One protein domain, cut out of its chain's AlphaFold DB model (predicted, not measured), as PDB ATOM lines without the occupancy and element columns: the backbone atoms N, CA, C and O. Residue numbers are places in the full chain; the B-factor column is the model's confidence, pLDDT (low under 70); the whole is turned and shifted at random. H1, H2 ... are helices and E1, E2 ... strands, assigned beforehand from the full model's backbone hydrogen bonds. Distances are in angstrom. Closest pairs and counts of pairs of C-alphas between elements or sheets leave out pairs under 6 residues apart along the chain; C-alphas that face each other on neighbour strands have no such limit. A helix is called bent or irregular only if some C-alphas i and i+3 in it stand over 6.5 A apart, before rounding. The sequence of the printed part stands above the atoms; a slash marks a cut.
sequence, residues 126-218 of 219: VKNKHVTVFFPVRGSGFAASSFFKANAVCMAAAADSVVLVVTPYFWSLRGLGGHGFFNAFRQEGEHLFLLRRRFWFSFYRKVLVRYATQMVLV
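What this domain is: This is residues 126 to 218 of the 219 residues of an uncharacterized protein of Clostridium sp. CAG:448 (UniProt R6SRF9). A strongly twisted sheet of five strands makes the middle layer of a three-layer domain, with H1 covering one face and the longer H2 the other. Both helices run along the strands, and two long links, residues 135 to 146 and 168 to 184, follow E1 and E2. The printed part has 93 residues, with two named helices and five named strands in the order E1, H1, E2, E3, E4, H2, E5. The mixed sheet runs E3, E4, E2, E1, E5, and the class is mixed, helices and strands. The whole is compact, with a radius of gyration of the C-alphas of 12.3 A, and rounded, with spans of 31 by 26 by 20 A.

Where its parts are: E1, residues 130 to 134, begins at C-alpha 130 (234.410, 188.282, 339.601) and is 13.2 A long. H1, residues 147 to 156, is 14.2 A long. E2, residues 161 to 167, is the longest strand at 19.3 A, from C-alpha 161 at (231.624, 188.565, 343.291). E3 holds residues 185 to 189 and E4 residues 192 to 196, 12.2 A and 13.6 A long. H2, residues 197 to 211, is 19.6 A long and only just irregular: C-alphas 206 and 209 are 6.7 A apart. E5, residues 214 to 218, is 13.3 A long and ends at C-alpha 218 (243.568, 195.992, 345.528).

How they stand to each other: In the sheet, E1 is parallel to E5 at 16 degrees, with N 133 and O 216 at 2.8 A. E2 is parallel to E1 at 22 degrees, with N 164 and O 132 at 2.8 A. E4 is parallel to E2 at 30 degrees, with N 165 and O 193 at 2.8 A. E3 and E4 form a hairpin, antiparallel at 159 degrees, with N 186 and O 194 at 2.8 A. E3 and E5 are the edge strands. E1, H1, E2 is a strand-helix-strand unit, two parallel neighbour strands with a helix between, and its crossover is right-handed. E4, H2, E5 is a split unit, with E2 and E1 between its strands in the sheet, also right-handed. H1 is on the sheet at a height of 9.0 A, over E2 at 7 degrees on the local plane; 2 of its C-alphas fall on E4, only just too few to be over it. The closest C-alphas of H1 and E2 are those of Ala 156 and Val 163, 5.5 A apart. H2 is on the opposite face at a height of 9.6 A, over E2 at 10 degrees on the local plane and only just over E1, with 3 C-alphas. The closest C-alphas of H2 and E2 are those of Val 166 and Arg 197, 5.8 A apart. Every O i to N i+4 pair is within hydrogen-bond range in H1, and 7 of 11 in H2.

The domain as a whole: The C-alphas farthest apart, those of Ser 145 and Arg 210, are 34.5 A apart. The printed part has no cut. The links E1 to H1 and E2 to E3 are long, with 12 and 17 residues. The mean pLDDT of the printed part is 73.3; 30 residues are under 70, among them 137 to 147 and 168 to 181.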
ATOM      1  N   VAL A 126     235.170 180.185 343.492       82.81
ATOM      2  CA  VAL A 126     235.696 181.259 342.634       82.81
ATOM      3  C   VAL A 126     235.345 181.075 341.151       82.81
ATOM      4  O   VAL A 126     235.413 182.030 340.376       82.81
ATOM      5  N   LYS A 127     234.982 179.860 340.732       83.00
ATOM      6  CA  LYS A 127     234.746 179.522 339.327       83.00
ATOM      7  C   LYS A 127     233.652 180.410 338.729       83.00
ATOM      8  O   LYS A 127     232.544 180.454 339.250       83.00
ATOM      9  N   ASN A 128     233.971 181.058 337.610       78.69
ATOM     10  CA  ASN A 128     233.080 181.938 336.847       78.69
ATOM     11  C   ASN A 128     232.597 183.202 337.590       78.69
ATOM     12  O   ASN A 128     231.707 183.883 337.088       78.69
ATOM     13  N   LYS A 129     233.190 183.554 338.738       82.25
ATOM     14  CA  LYS A 129     232.861 184.777 339.489       82.25
ATOM     15  C   LYS A 129     233.901 185.884 339.277       82.25
ATOM     16  O   LYS A 129     235.056 185.619 338.922       82.25
ATOM     17  N   HIS A 130     233.507 187.131 339.529       81.56
ATOM     18  CA  HIS A 130     234.410 188.282 339.601       81.56
ATOM     19  C   HIS A 130     235.202 188.230 340.906       81.56
ATOM     20  O   HIS A 130     234.632 188.237 341.993       81.56
ATOM     21  N   VAL A 131     236.530 188.188 340.822       82.25
ATOM     22  CA  VAL A 131     237.380 188.046 342.006       82.25
ATOM     23  C   VAL A 131     238.055 189.363 342.346       82.25
ATOM     24  O   VAL A 131     238.873 189.870 341.577       82.25
ATOM     25  N   THR A 132     237.801 189.877 343.543       82.56
ATOM     26  CA  THR A 132     238.553 191.005 344.099       82.56
ATOM     27  C   THR A 132     239.508 190.503 345.166       82.56
ATOM     28  O   THR A 132     239.101 189.897 346.156       82.56
ATOM     29  N   VAL A 133     240.801 190.748 344.980       81.19
ATOM     30  CA  VAL A 133     241.836 190.319 345.918       81.19
ATOM     31  C   VAL A 133     242.399 191.526 346.635       81.19
ATOM     32  O   VAL A 133     242.978 192.406 346.009       81.19
ATOM     33  N   PHE A 134     242.297 191.525 347.955       80.12
ATOM     34  CA  PHE A 134     242.829 192.574 348.798       80.12
ATOM     35  C   PHE A 134     244.119 192.155 349.510       80.12
ATOM     36  O   PHE A 134     244.206 191.072 350.105       80.12
ATOM     37  N   PHE A 135     245.096 193.062 349.543       76.00
ATOM     38  CA  PHE A 135     246.375 192.894 350.237       76.00
ATOM     39  C   PHE A 135     246.541 193.889 351.390       76.00
ATOM     40  O   PHE A 135     247.323 194.829 351.287       76.00
ATOM     41  N   PRO A 136     245.888 193.666 352.540       71.62
ATOM     42  CA  PRO A 136     245.955 194.607 353.647       71.62
ATOM     43  C   PRO A 136     247.386 194.791 354.171       71.62
ATOM     44  O   PRO A 136     248.154 193.834 354.354       71.62
ATOM     45  N   VAL A 137     247.719 196.041 354.497       66.56
ATOM     46  CA  VAL A 137     248.939 196.397 355.228       66.56
ATOM     47  C   VAL A 137     248.842 195.871 356.668       66.56
ATOM     48  O   VAL A 137     247.762 195.781 357.256       66.56
ATOM     49  N   ARG A 138     249.978 195.464 357.257       64.19
ATOM     50  CA  ARG A 138     250.016 194.977 358.649       64.19
ATOM     51  C   ARG A 138     249.458 196.049 359.591       64.19
ATOM     52  O   ARG A 138     249.948 197.169 359.579       64.19
ATOM     53  N   GLY A 139     248.531 195.669 360.468       63.84
ATOM     54  CA  GLY A 139     247.948 196.553 361.476       63.84
ATOM     55  C   GLY A 139     246.492 196.900 361.174       63.84
ATOM     56  O   GLY A 139     245.642 196.008 361.183       63.84
ATOM     57  N   SER A 140     246.229 198.188 360.940       57.97
ATOM     58  CA  SER A 140     244.900 198.824 360.895       57.97
ATOM     59  C   SER A 140     243.901 198.198 359.917       57.97
ATOM     60  O   SER A 140     242.702 198.308 360.148       57.97
ATOM     61  N   GLY A 141     244.352 197.477 358.884       58.91
ATOM     62  CA  GLY A 141     243.466 196.810 357.922       58.91
ATOM     63  C   GLY A 141     242.522 195.766 358.539       58.91
ATOM     64  O   GLY A 141     241.429 195.559 358.022       58.91
ATOM     65  N   PHE A 142     242.891 195.157 359.672       62.84
ATOM     66  CA  PHE A 142     242.078 194.138 360.358       62.84
ATOM     67  C   PHE A 142     241.321 194.660 361.588       62.84
ATOM     68  O   PHE A 142     240.728 193.863 362.313       62.84
ATOM     69  N   ALA A 143     241.359 195.967 361.867       62.59
ATOM     70  CA  ALA A 143     240.540 196.543 362.931       62.59
ATOM     71  C   ALA A 143     239.048 196.442 362.567       62.59
ATOM     72  O   ALA A 143     238.688 196.544 361.397       62.59
ATOM     73  N   ALA A 144     238.178 196.251 363.563       57.72
ATOM     74  CA  ALA A 144     236.740 196.087 363.337       57.72
ATOM     75  C   ALA A 144     236.094 197.306 362.646       57.72
ATOM     76  O   ALA A 144     235.163 197.126 361.870       57.72
ATOM     77  N   SER A 145     236.637 198.505 362.880       56.94
ATOM     78  CA  SER A 145     236.226 199.783 362.284       56.94
ATOM     79  C   SER A 145     237.032 200.179 361.038       56.94
ATOM     80  O   SER A 145     237.012 201.339 360.630       56.94
ATOM     81  N   SER A 146     237.795 199.262 360.436       68.25
ATOM     82  CA  SER A 146     238.605 199.612 359.271       68.25
ATOM     83  C   SER A 146     237.726 199.823 358.032       68.25
ATOM     84  O   SER A 146     236.889 198.986 357.689       68.25
ATOM     85  N   PHE A 147     237.972 200.918 357.305       67.75
ATOM     86  CA  PHE A 147     237.384 201.177 355.980       67.75
ATOM     87  C   PHE A 147     237.600 199.994 355.021       67.75
ATOM     88  O   PHE A 147     236.741 199.633 354.221       67.75
ATOM     89  N   PHE A 148     238.741 199.321 355.180       73.00
ATOM     90  CA  PHE A 148     239.083 198.099 354.472       73.00
ATOM     91  C   PHE A 148     238.070 196.968 354.702       73.00
ATOM     92  O   PHE A 148     237.628 196.337 353.745       73.00
ATOM     93  N   LYS A 149     237.687 196.708 355.960       73.12
ATOM     94  CA  LYS A 149     236.712 195.665 356.293       73.12
ATOM     95  C   LYS A 149     235.342 195.996 355.706       73.12
ATOM     96  O   LYS A 149     234.727 195.113 355.120       73.12
ATOM     97  N   ALA A 150     234.896 197.246 355.831       74.06
ATOM     98  CA  ALA A 150     233.609 197.689 355.297       74.06
ATOM     99  C   ALA A 150     233.522 197.486 353.775       74.06
ATOM    100  O   ALA A 150     232.570 196.876 353.296       74.06
ATOM    101  N   ASN A 151     234.557 197.882 353.027       78.94
ATOM    102  CA  ASN A 151     234.605 197.663 351.579       78.94
ATOM    103  C   ASN A 151     234.673 196.183 351.207       78.94
ATOM    104  O   ASN A 151     233.979 195.756 350.294       78.94
ATOM    105  N   ALA A 152     235.476 195.386 351.916       77.75
ATOM    106  CA  ALA A 152     235.575 193.956 351.641       77.75
ATOM    107  C   ALA A 152     234.235 193.234 351.859       77.75
ATOM    108  O   ALA A 152     233.893 192.343 351.088       77.75
ATOM    109  N   VAL A 153     233.468 193.627 352.881       80.44
ATOM    110  CA  VAL A 153     232.128 193.082 353.150       80.44
ATOM    111  C   VAL A 153     231.115 193.579 352.119       80.44
ATOM    112  O   VAL A 153     230.375 192.768 351.574       80.44
ATOM    113  N   CYS A 154     231.114 194.876 351.798       81.06
ATOM    114  CA  CYS A 154     230.211 195.453 350.801       81.06
ATOM    115  C   CYS A 154     230.432 194.843 349.413       81.06
ATOM    116  O   CYS A 154     229.475 194.496 348.730       81.06
ATOM    117  N   MET A 155     231.693 194.663 349.008       79.25
ATOM    118  CA  MET A 155     232.016 194.013 347.742       79.25
ATOM    119  C   MET A 155     231.628 192.540 347.758       79.25
ATOM    120  O   MET A 155     231.162 192.066 346.742       79.25
ATOM    121  N   ALA A 156     231.749 191.836 348.888       80.50
ATOM    122  CA  ALA A 156     231.344 190.434 348.991       80.50
ATOM    123  C   ALA A 156     229.818 190.224 348.963       80.50
ATOM    124  O   ALA A 156     229.375 189.091 348.807       80.50
ATOM    125  N   ALA A 157     229.015 191.280 349.125       79.31
ATOM    126  CA  ALA A 157     227.557 191.189 349.072       79.31
ATOM    127  C   ALA A 157     227.001 191.102 347.636       79.31
ATOM    128  O   ALA A 157     225.829 190.783 347.459       79.31
ATOM    129  N   ALA A 158     227.810 191.368 346.602       79.00
ATOM    130  CA  ALA A 158     227.366 191.228 345.215       79.00
ATOM    131  C   ALA A 158     227.372 189.747 344.778       79.00
ATOM    132  O   ALA A 158     228.381 189.056 344.939       79.00
ATOM    133  N   ALA A 159     226.266 189.275 344.189       66.88
ATOM    134  CA  ALA A 159     225.992 187.852 343.915       66.88
ATOM    135  C   ALA A 159     227.064 187.136 343.057       66.88
ATOM    136  O   ALA A 159     227.414 185.973 343.305       66.88
ATOM    137  N   ASP A 160     227.660 187.861 342.108       79.00
ATOM    138  CA  ASP A 160     228.674 187.335 341.184       79.00
ATOM    139  C   ASP A 160     230.108 187.694 341.573       79.00
ATOM    140  O   ASP A 160     231.034 187.572 340.770       79.00
ATOM    141  N   SER A 161     230.320 188.126 342.814       82.12
ATOM    142  CA  SER A 161     231.624 188.565 343.291       82.12
ATOM    143  C   SER A 161     232.167 187.663 344.395       82.12
ATOM    144  O   SER A 161     231.427 187.100 345.198       82.12
ATOM    145  N   VAL A 162     233.488 187.505 344.431       85.44
ATOM    146  CA  VAL A 162     234.210 186.811 345.498       85.44
ATOM    147  C   VAL A 162     235.361 187.679 345.955       85.44
ATOM    148  O   VAL A 162     236.216 188.085 345.165       85.44
ATOM    149  N   VAL A 163     235.425 187.910 347.259       84.75
ATOM    150  CA  VAL A 163     236.452 188.736 347.874       84.75
ATOM    151  C   VAL A 163     237.472 187.857 348.589       84.75
ATOM    152  O   VAL A 163     237.149 187.094 349.501       84.75
ATOM    153  N   LEU A 164     238.737 187.975 348.186       85.44
ATOM    154  CA  LEU A 164     239.867 187.247 348.756       85.44
ATOM    155  C   LEU A 164     240.788 188.209 349.507       85.44
ATOM    156  O   LEU A 164     241.412 189.079 348.915       85.44
ATOM    157  N   VAL A 165     240.952 188.022 350.810       84.06
ATOM    158  CA  VAL A 165     241.806 188.868 351.652       84.06
ATOM    159  C   VAL A 165     243.077 188.112 352.014       84.06
ATOM    160  O   VAL A 165     243.049 187.154 352.789       84.06
ATOM    161  N   VAL A 166     244.225 188.536 351.485       81.25
ATOM    162  CA  VAL A 166     245.511 187.864 351.722       81.25
ATOM    163  C   VAL A 166     246.172 188.415 352.982       81.25
ATOM    164  O   VAL A 166     246.692 189.530 353.007       81.25
ATOM    165  N   THR A 167     246.211 187.619 354.051       76.06
ATOM    166  CA  THR A 167     246.764 188.083 355.328       76.06
ATOM    167  C   THR A 167     248.272 188.370 355.250       76.06
ATOM    168  O   THR A 167     249.045 187.550 354.736       76.06
ATOM    169  N   PRO A 168     248.743 189.502 355.813       68.31
ATOM    170  CA  PRO A 168     250.146 189.874 355.775       68.31
ATOM    171  C   PRO A 168     250.993 189.205 356.871       68.31
ATOM    172  O   PRO A 168     252.220 189.412 356.944       68.31
ATOM    173  N   TYR A 169     250.348 188.424 357.737       67.25
ATOM    174  CA  TYR A 169     250.947 187.720 358.861       67.25
ATOM    175  C   TYR A 169     251.257 186.269 358.492       67.25
ATOM    176  O   TYR A 169     250.457 185.597 357.841       67.25
ATOM    177  N   PHE A 170     252.418 185.780 358.933       59.16
ATOM    178  CA  PHE A 170     252.787 184.375 358.751       59.16
ATOM    179  C   PHE A 170     251.941 183.475 359.661       59.16
ATOM    180  O   PHE A 170     251.351 182.510 359.190       59.16
ATOM    181  N   TRP A 171     251.846 183.844 360.939       56.38
ATOM    182  CA  TRP A 171     251.069 183.160 361.968       56.38
ATOM    183  C   TRP A 171     250.250 184.235 362.679       56.38
ATOM    184  O   TRP A 171     250.803 185.164 363.263       56.38
ATOM    185  N   SER A 172     248.932 184.190 362.523       58.69
ATOM    186  CA  SER A 172     248.015 185.142 363.155       58.69
ATOM    187  C   SER A 172     246.697 184.454 363.439       58.69
ATOM    188  O   SER A 172     246.156 183.803 362.543       58.69
ATOM    189  N   LEU A 173     246.202 184.638 364.660       59.59
ATOM    190  CA  LEU A 173     244.843 184.293 365.081       59.59
ATOM    191  C   LEU A 173     243.826 185.380 364.690       59.59
ATOM    192  O   LEU A 173     242.624 185.149 364.769       59.59
ATOM    193  N   ARG A 174     244.313 186.564 364.279       57.56
ATOM    194  CA  ARG A 174     243.508 187.729 363.888       57.56
ATOM    195  C   ARG A 174     243.027 187.592 362.440       57.56
ATOM    196  O   ARG A 174     243.860 187.361 361.554       57.56
ATOM    197  N   GLY A 175     241.727 187.789 362.224       58.56
ATOM    198  CA  GLY A 175     241.075 187.946 360.917       58.56
ATOM    199  C   GLY A 175     240.027 189.066 360.935       58.56
ATOM    200  O   GLY A 175     240.048 189.897 361.839       58.56
ATOM    201  N   LEU A 176     239.131 189.105 359.942       57.53
ATOM    202  CA  LEU A 176     238.130 190.173 359.744       57.53
ATOM    203  C   LEU A 176     236.872 190.015 360.625       57.53
ATOM    204  O   LEU A 176     235.777 190.400 360.231       57.53
ATOM    205  N   GLY A 177     237.019 189.509 361.849       54.16
ATOM    206  CA  GLY A 177     235.902 189.273 362.772       54.16
ATOM    207  C   GLY A 177     235.990 187.942 363.514       54.16
ATOM    208  O   GLY A 177     235.554 187.873 364.653       54.16
ATOM    209  N   GLY A 178     236.612 186.911 362.931       53.88
ATOM    210  CA  GLY A 178     236.740 185.604 363.586       53.88
ATOM    211  C   GLY A 178     237.974 185.416 364.484       53.88
ATOM    212  O   GLY A 178     239.102 185.758 364.099       53.88
ATOM    213  N   HIS A 179     237.778 184.743 365.622       56.84
ATOM    214  CA  HIS A 179     238.828 184.169 366.472       56.84
ATOM    215  C   HIS A 179     239.165 182.746 366.000       56.84
ATOM    216  O   HIS A 179     238.292 181.889 365.936       56.84
ATOM    217  N   GLY A 180     240.422 182.471 365.631       61.41
ATOM    218  CA  GLY A 180     240.855 181.088 365.379       61.41
ATOM    219  C   GLY A 180     242.040 180.940 364.431       61.41
ATOM    220  O   GLY A 180     242.264 181.755 363.534       61.41
ATOM    221  N   PHE A 181     242.819 179.879 364.626       66.19
ATOM    222  CA  PHE A 181     243.933 179.535 363.750       66.19
ATOM    223  C   PHE A 181     243.433 178.916 362.436       66.19
ATOM    224  O   PHE A 181     242.606 178.013 362.435       66.19
ATOM    225  N   PHE A 182     243.977 179.358 361.302       71.50
ATOM    226  CA  PHE A 182     243.766 178.716 360.000       71.50
ATOM    227  C   PHE A 182     245.098 178.569 359.252       71.50
ATOM    228  O   PHE A 182     245.969 179.434 359.355       71.50
ATOM    229  N   ASN A 183     245.277 177.482 358.496       69.62
ATOM    230  CA  ASN A 183     246.552 177.155 357.829       69.62
ATOM    231  C   ASN A 183     246.586 177.540 356.330       69.62
ATOM    232  O   ASN A 183     247.650 177.822 355.784       69.62
ATOM    233  N   ALA A 184     245.430 177.594 355.654       76.25
ATOM    234  CA  ALA A 184     245.353 177.862 354.210       76.25
ATOM    235  C   ALA A 184     244.403 179.016 353.882       76.25
ATOM    236  O   ALA A 184     244.858 180.084 353.485       76.25
ATOM    237  N   PHE A 185     243.107 178.828 354.103       81.19
ATOM    238  CA  PHE A 185     242.105 179.879 354.022       81.19
ATOM    239  C   PHE A 185     241.032 179.654 355.093       81.19
ATOM    240  O   PHE A 185     240.953 178.559 355.663       81.19
ATOM    241  N   ARG A 186     240.253 180.694 355.370       81.81
ATOM    242  CA  ARG A 186     239.061 180.687 356.219       81.81
ATOM    243  C   ARG A 186     237.956 181.456 355.505       81.81
ATOM    244  O   ARG A 186     238.245 182.467 354.877       81.81
ATOM    245  N   GLN A 187     236.726 180.979 355.598       82.06
ATOM    246  CA  GLN A 187     235.553 181.722 355.155       82.06
ATOM    247  C   GLN A 187     235.080 182.611 356.313       82.06
ATOM    248  O   GLN A 187     234.918 182.117 357.426       82.06
ATOM    249  N   GLU A 188     234.964 183.917 356.083       77.44
ATOM    250  CA  GLU A 188     234.468 184.899 357.072       77.44
ATOM    251  C   GLU A 188     233.033 185.345 356.756       77.44
ATOM    252  O   GLU A 188     232.358 185.888 357.620       77.44
ATOM    253  N   GLY A 189     232.573 185.113 355.525       75.88
ATOM    254  CA  GLY A 189     231.219 185.385 355.053       75.88
ATOM    255  C   GLY A 189     230.934 184.587 353.781       75.88
ATOM    256  O   GLY A 189     231.811 183.878 353.285       75.88
ATOM    257  N   GLU A 190     229.727 184.695 353.235       77.94
ATOM    258  CA  GLU A 190     229.271 183.849 352.124       77.94
ATOM    259  C   GLU A 190     230.186 183.916 350.887       77.94
ATOM    260  O   GLU A 190     230.529 182.882 350.310       77.94
ATOM    261  N   HIS A 191     230.689 185.104 350.544       84.62
ATOM    262  CA  HIS A 191     231.644 185.308 349.444       84.62
ATOM    263  C   HIS A 191     232.955 185.977 349.884       84.62
ATOM    264  O   HIS A 191     233.710 186.494 349.058       84.62
ATOM    265  N   LEU A 192     233.256 185.954 351.189       83.94
ATOM    266  CA  LEU A 192     234.450 186.571 351.769       83.94
ATOM    267  C   LEU A 192     235.391 185.510 352.344       83.94
ATOM    268  O   LEU A 192     235.089 184.856 353.348       83.94
ATOM    269  N   PHE A 193     236.580 185.397 351.755       85.56
ATOM    270  CA  PHE A 193     237.593 184.429 352.165       85.56
ATOM    271  C   PHE A 193     238.891 185.108 352.580       85.56
ATOM    272  O   PHE A 193     239.425 185.975 351.896       85.56
ATOM    273  N   LEU A 194     239.461 184.646 353.684       84.38
ATOM    274  CA  LEU A 194     240.717 185.124 354.234       84.38
ATOM    275  C   LEU A 194     241.807 184.075 353.997       84.38
ATOM    276  O   LEU A 194     241.734 182.953 354.494       84.38
ATOM    277  N   LEU A 195     242.823 184.420 353.208       82.94
ATOM    278  CA  LEU A 195     243.846 183.502 352.706       82.94
ATOM    279  C   LEU A 195     245.193 183.737 353.384       82.94
ATOM    280  O   LEU A 195     245.677 184.864 353.484       82.94
ATOM    281  N   ARG A 196     245.876 182.654 353.766       81.00
ATOM    282  CA  ARG A 196     247.286 182.703 354.160       81.00
ATOM    283  C   ARG A 196     248.144 183.061 352.959       81.00
ATOM    284  O   ARG A 196     248.013 182.481 351.881       81.00
ATOM    285  N   ARG A 197     249.138 183.915 353.196       75.50
ATOM    286  CA  ARG A 197     250.101 184.327 352.171       75.50
ATOM    287  C   ARG A 197     250.812 183.150 351.486       75.50
ATOM    288  O   ARG A 197     251.032 183.202 350.284       75.50
ATOM    289  N   ARG A 198     251.142 182.075 352.216       75.38
ATOM    290  CA  ARG A 198     251.740 180.854 351.632       75.38
ATOM    291  C   ARG A 198     250.807 180.187 350.617       75.38
ATOM    292  O   ARG A 198     251.259 179.749 349.564       75.38
ATOM    293  N   PHE A 199     249.515 180.129 350.935       77.31
ATOM    294  CA  PHE A 199     248.505 179.495 350.095       77.31
ATOM    295  C   PHE A 199     248.206 180.324 348.840       77.31
ATOM    296  O   PHE A 199     248.112 179.742 347.758       77.31
ATOM    297  N   TRP A 200     248.175 181.660 348.968       81.00
ATOM    298  CA  TRP A 200     247.948 182.607 347.867       81.00
ATOM    299  C   TRP A 200     248.793 182.301 346.628       81.00
ATOM    300  O   TRP A 200     248.226 182.110 345.564       81.00
ATOM    301  N   PHE A 201     250.118 182.162 346.747       75.75
ATOM    302  CA  PHE A 201     250.977 181.927 345.573       75.75
ATOM    303  C   PHE A 201     250.615 180.640 344.818       75.75
ATOM    304  O   PHE A 201     250.617 180.607 343.589       75.75
ATOM    305  N   SER A 202     250.269 179.578 345.553       75.06
ATOM    306  CA  SER A 202     249.855 178.313 344.940       75.06
ATOM    307  C   SER A 202     248.451 178.384 344.333       75.06
ATOM    308  O   SER A 202     248.216 177.787 343.285       75.06
ATOM    309  N   PHE A 203     247.535 179.116 344.973       78.88
ATOM    310  CA  PHE A 203     246.151 179.283 344.538       78.88
ATOM    311  C   PHE A 203     246.053 180.212 343.325       78.88
ATOM    312  O   PHE A 203     245.412 179.864 342.340       78.88
ATOM    313  N   TYR A 204     246.780 181.330 343.352       79.06
ATOM    314  CA  TYR A 204     246.896 182.270 342.246       79.06
ATOM    315  C   TYR A 204     247.316 181.561 340.957       79.06
ATOM    316  O   TYR A 204     246.588 181.566 339.969       79.06
ATOM    317  N   ARG A 205     248.446 180.849 341.007       74.75
ATOM    318  CA  ARG A 205     249.032 180.201 339.829       74.75
ATOM    319  C   ARG A 205     248.212 179.026 339.301       74.75
ATOM    320  O   ARG A 205     248.175 178.809 338.096       74.75
ATOM    321  N   LYS A 206     247.631 178.216 340.191       75.69
ATOM    322  CA  LYS A 206     246.974 176.958 339.797       75.69
ATOM    323  C   LYS A 206     245.470 177.095 339.572       75.69
ATOM    324  O   LYS A 206     244.912 176.248 338.885       75.69
ATOM    325  N   VAL A 207     244.830 178.104 340.166       76.31
ATOM    326  CA  VAL A 207     243.367 178.230 340.190       76.31
ATOM    327  C   VAL A 207     242.914 179.577 339.632       76.31
ATOM    328  O   VAL A 207     242.227 179.591 338.619       76.31
ATOM    329  N   LEU A 208     243.323 180.709 340.217       75.38
ATOM    330  CA  LEU A 208     242.786 182.020 339.807       75.38
ATOM    331  C   LEU A 208     243.062 182.356 338.344       75.38
ATOM    332  O   LEU A 208     242.152 182.789 337.652       75.38
ATOM    333  N   VAL A 209     244.274 182.079 337.855       73.56
ATOM    334  CA  VAL A 209     244.637 182.304 336.443       73.56
ATOM    335  C   VAL A 209     243.777 181.478 335.470       73.56
ATOM    336  O   VAL A 209     243.676 181.833 334.305       73.56
ATOM    337  N   ARG A 210     243.164 180.375 335.924       71.44
ATOM    338  CA  ARG A 210     242.388 179.458 335.069       71.44
ATOM    339  C   ARG A 210     240.873 179.606 335.188       71.44
ATOM    340  O   ARG A 210     240.179 179.242 334.250       71.44
ATOM    341  N   TYR A 211     240.367 180.050 336.338       72.81
ATOM    342  CA  TYR A 211     238.939 179.946 336.668       72.81
ATOM    343  C   TYR A 211     238.255 181.277 337.000       72.81
ATOM    344  O   TYR A 211     237.033 181.288 337.140       72.81
ATOM    345  N   ALA A 212     239.005 182.373 337.159       68.81
ATOM    346  CA  ALA A 212     238.420 183.687 337.410       68.81
ATOM    347  C   ALA A 212     238.004 184.351 336.092       68.81
ATOM    348  O   ALA A 212     238.818 184.447 335.174       68.81
ATOM    349  N   THR A 213     236.767 184.847 336.021       65.75
ATOM    350  CA  THR A 213     236.253 185.566 334.840       65.75
ATOM    351  C   THR A 213     236.924 186.930 334.704       65.75
ATOM    352  O   THR A 213     237.366 187.322 333.629       65.75
ATOM    353  N   GLN A 214     237.040 187.646 335.822       72.44
ATOM    354  CA  GLN A 214     237.784 188.895 335.937       72.44
ATOM    355  C   GLN A 214     238.436 188.965 337.314       72.44
ATOM    356  O   GLN A 214     237.864 188.502 338.304       72.44
ATOM    357  N   MET A 215     239.635 189.548 337.381       75.88
ATOM    358  CA  MET A 215     240.392 189.672 338.624       75.88
ATOM    359  C   MET A 215     240.876 191.105 338.835       75.88
ATOM    360  O   MET A 215     241.611 191.644 338.011       75.88
ATOM    361  N   VAL A 216     240.528 191.682 339.985       75.88
ATOM    362  CA  VAL A 216     241.001 193.001 340.426       75.88
ATOM    363  C   VAL A 216     241.881 192.826 341.661       75.88
ATOM    364  O   VAL A 216     241.476 192.190 342.633       75.88
ATOM    365  N   LEU A 217     243.097 193.374 341.626       72.44
ATOM    366  CA  LEU A 217     244.026 193.361 342.757       72.44
ATOM    367  C   LEU A 217     244.025 194.736 343.433       72.44
ATOM    368  O   LEU A 217     244.403 195.726 342.811       72.44
ATOM    369  N   VAL A 218     243.646 194.779 344.707       68.75
ATOM    370  CA  VAL A 218     243.568 195.992 345.528       68.75
ATOM    371  C   VAL A 218     244.632 195.926 346.627       68.75
ATOM    372  O   VAL A 218     244.720 194.935 347.360       68.75
TER     373      VAL A 218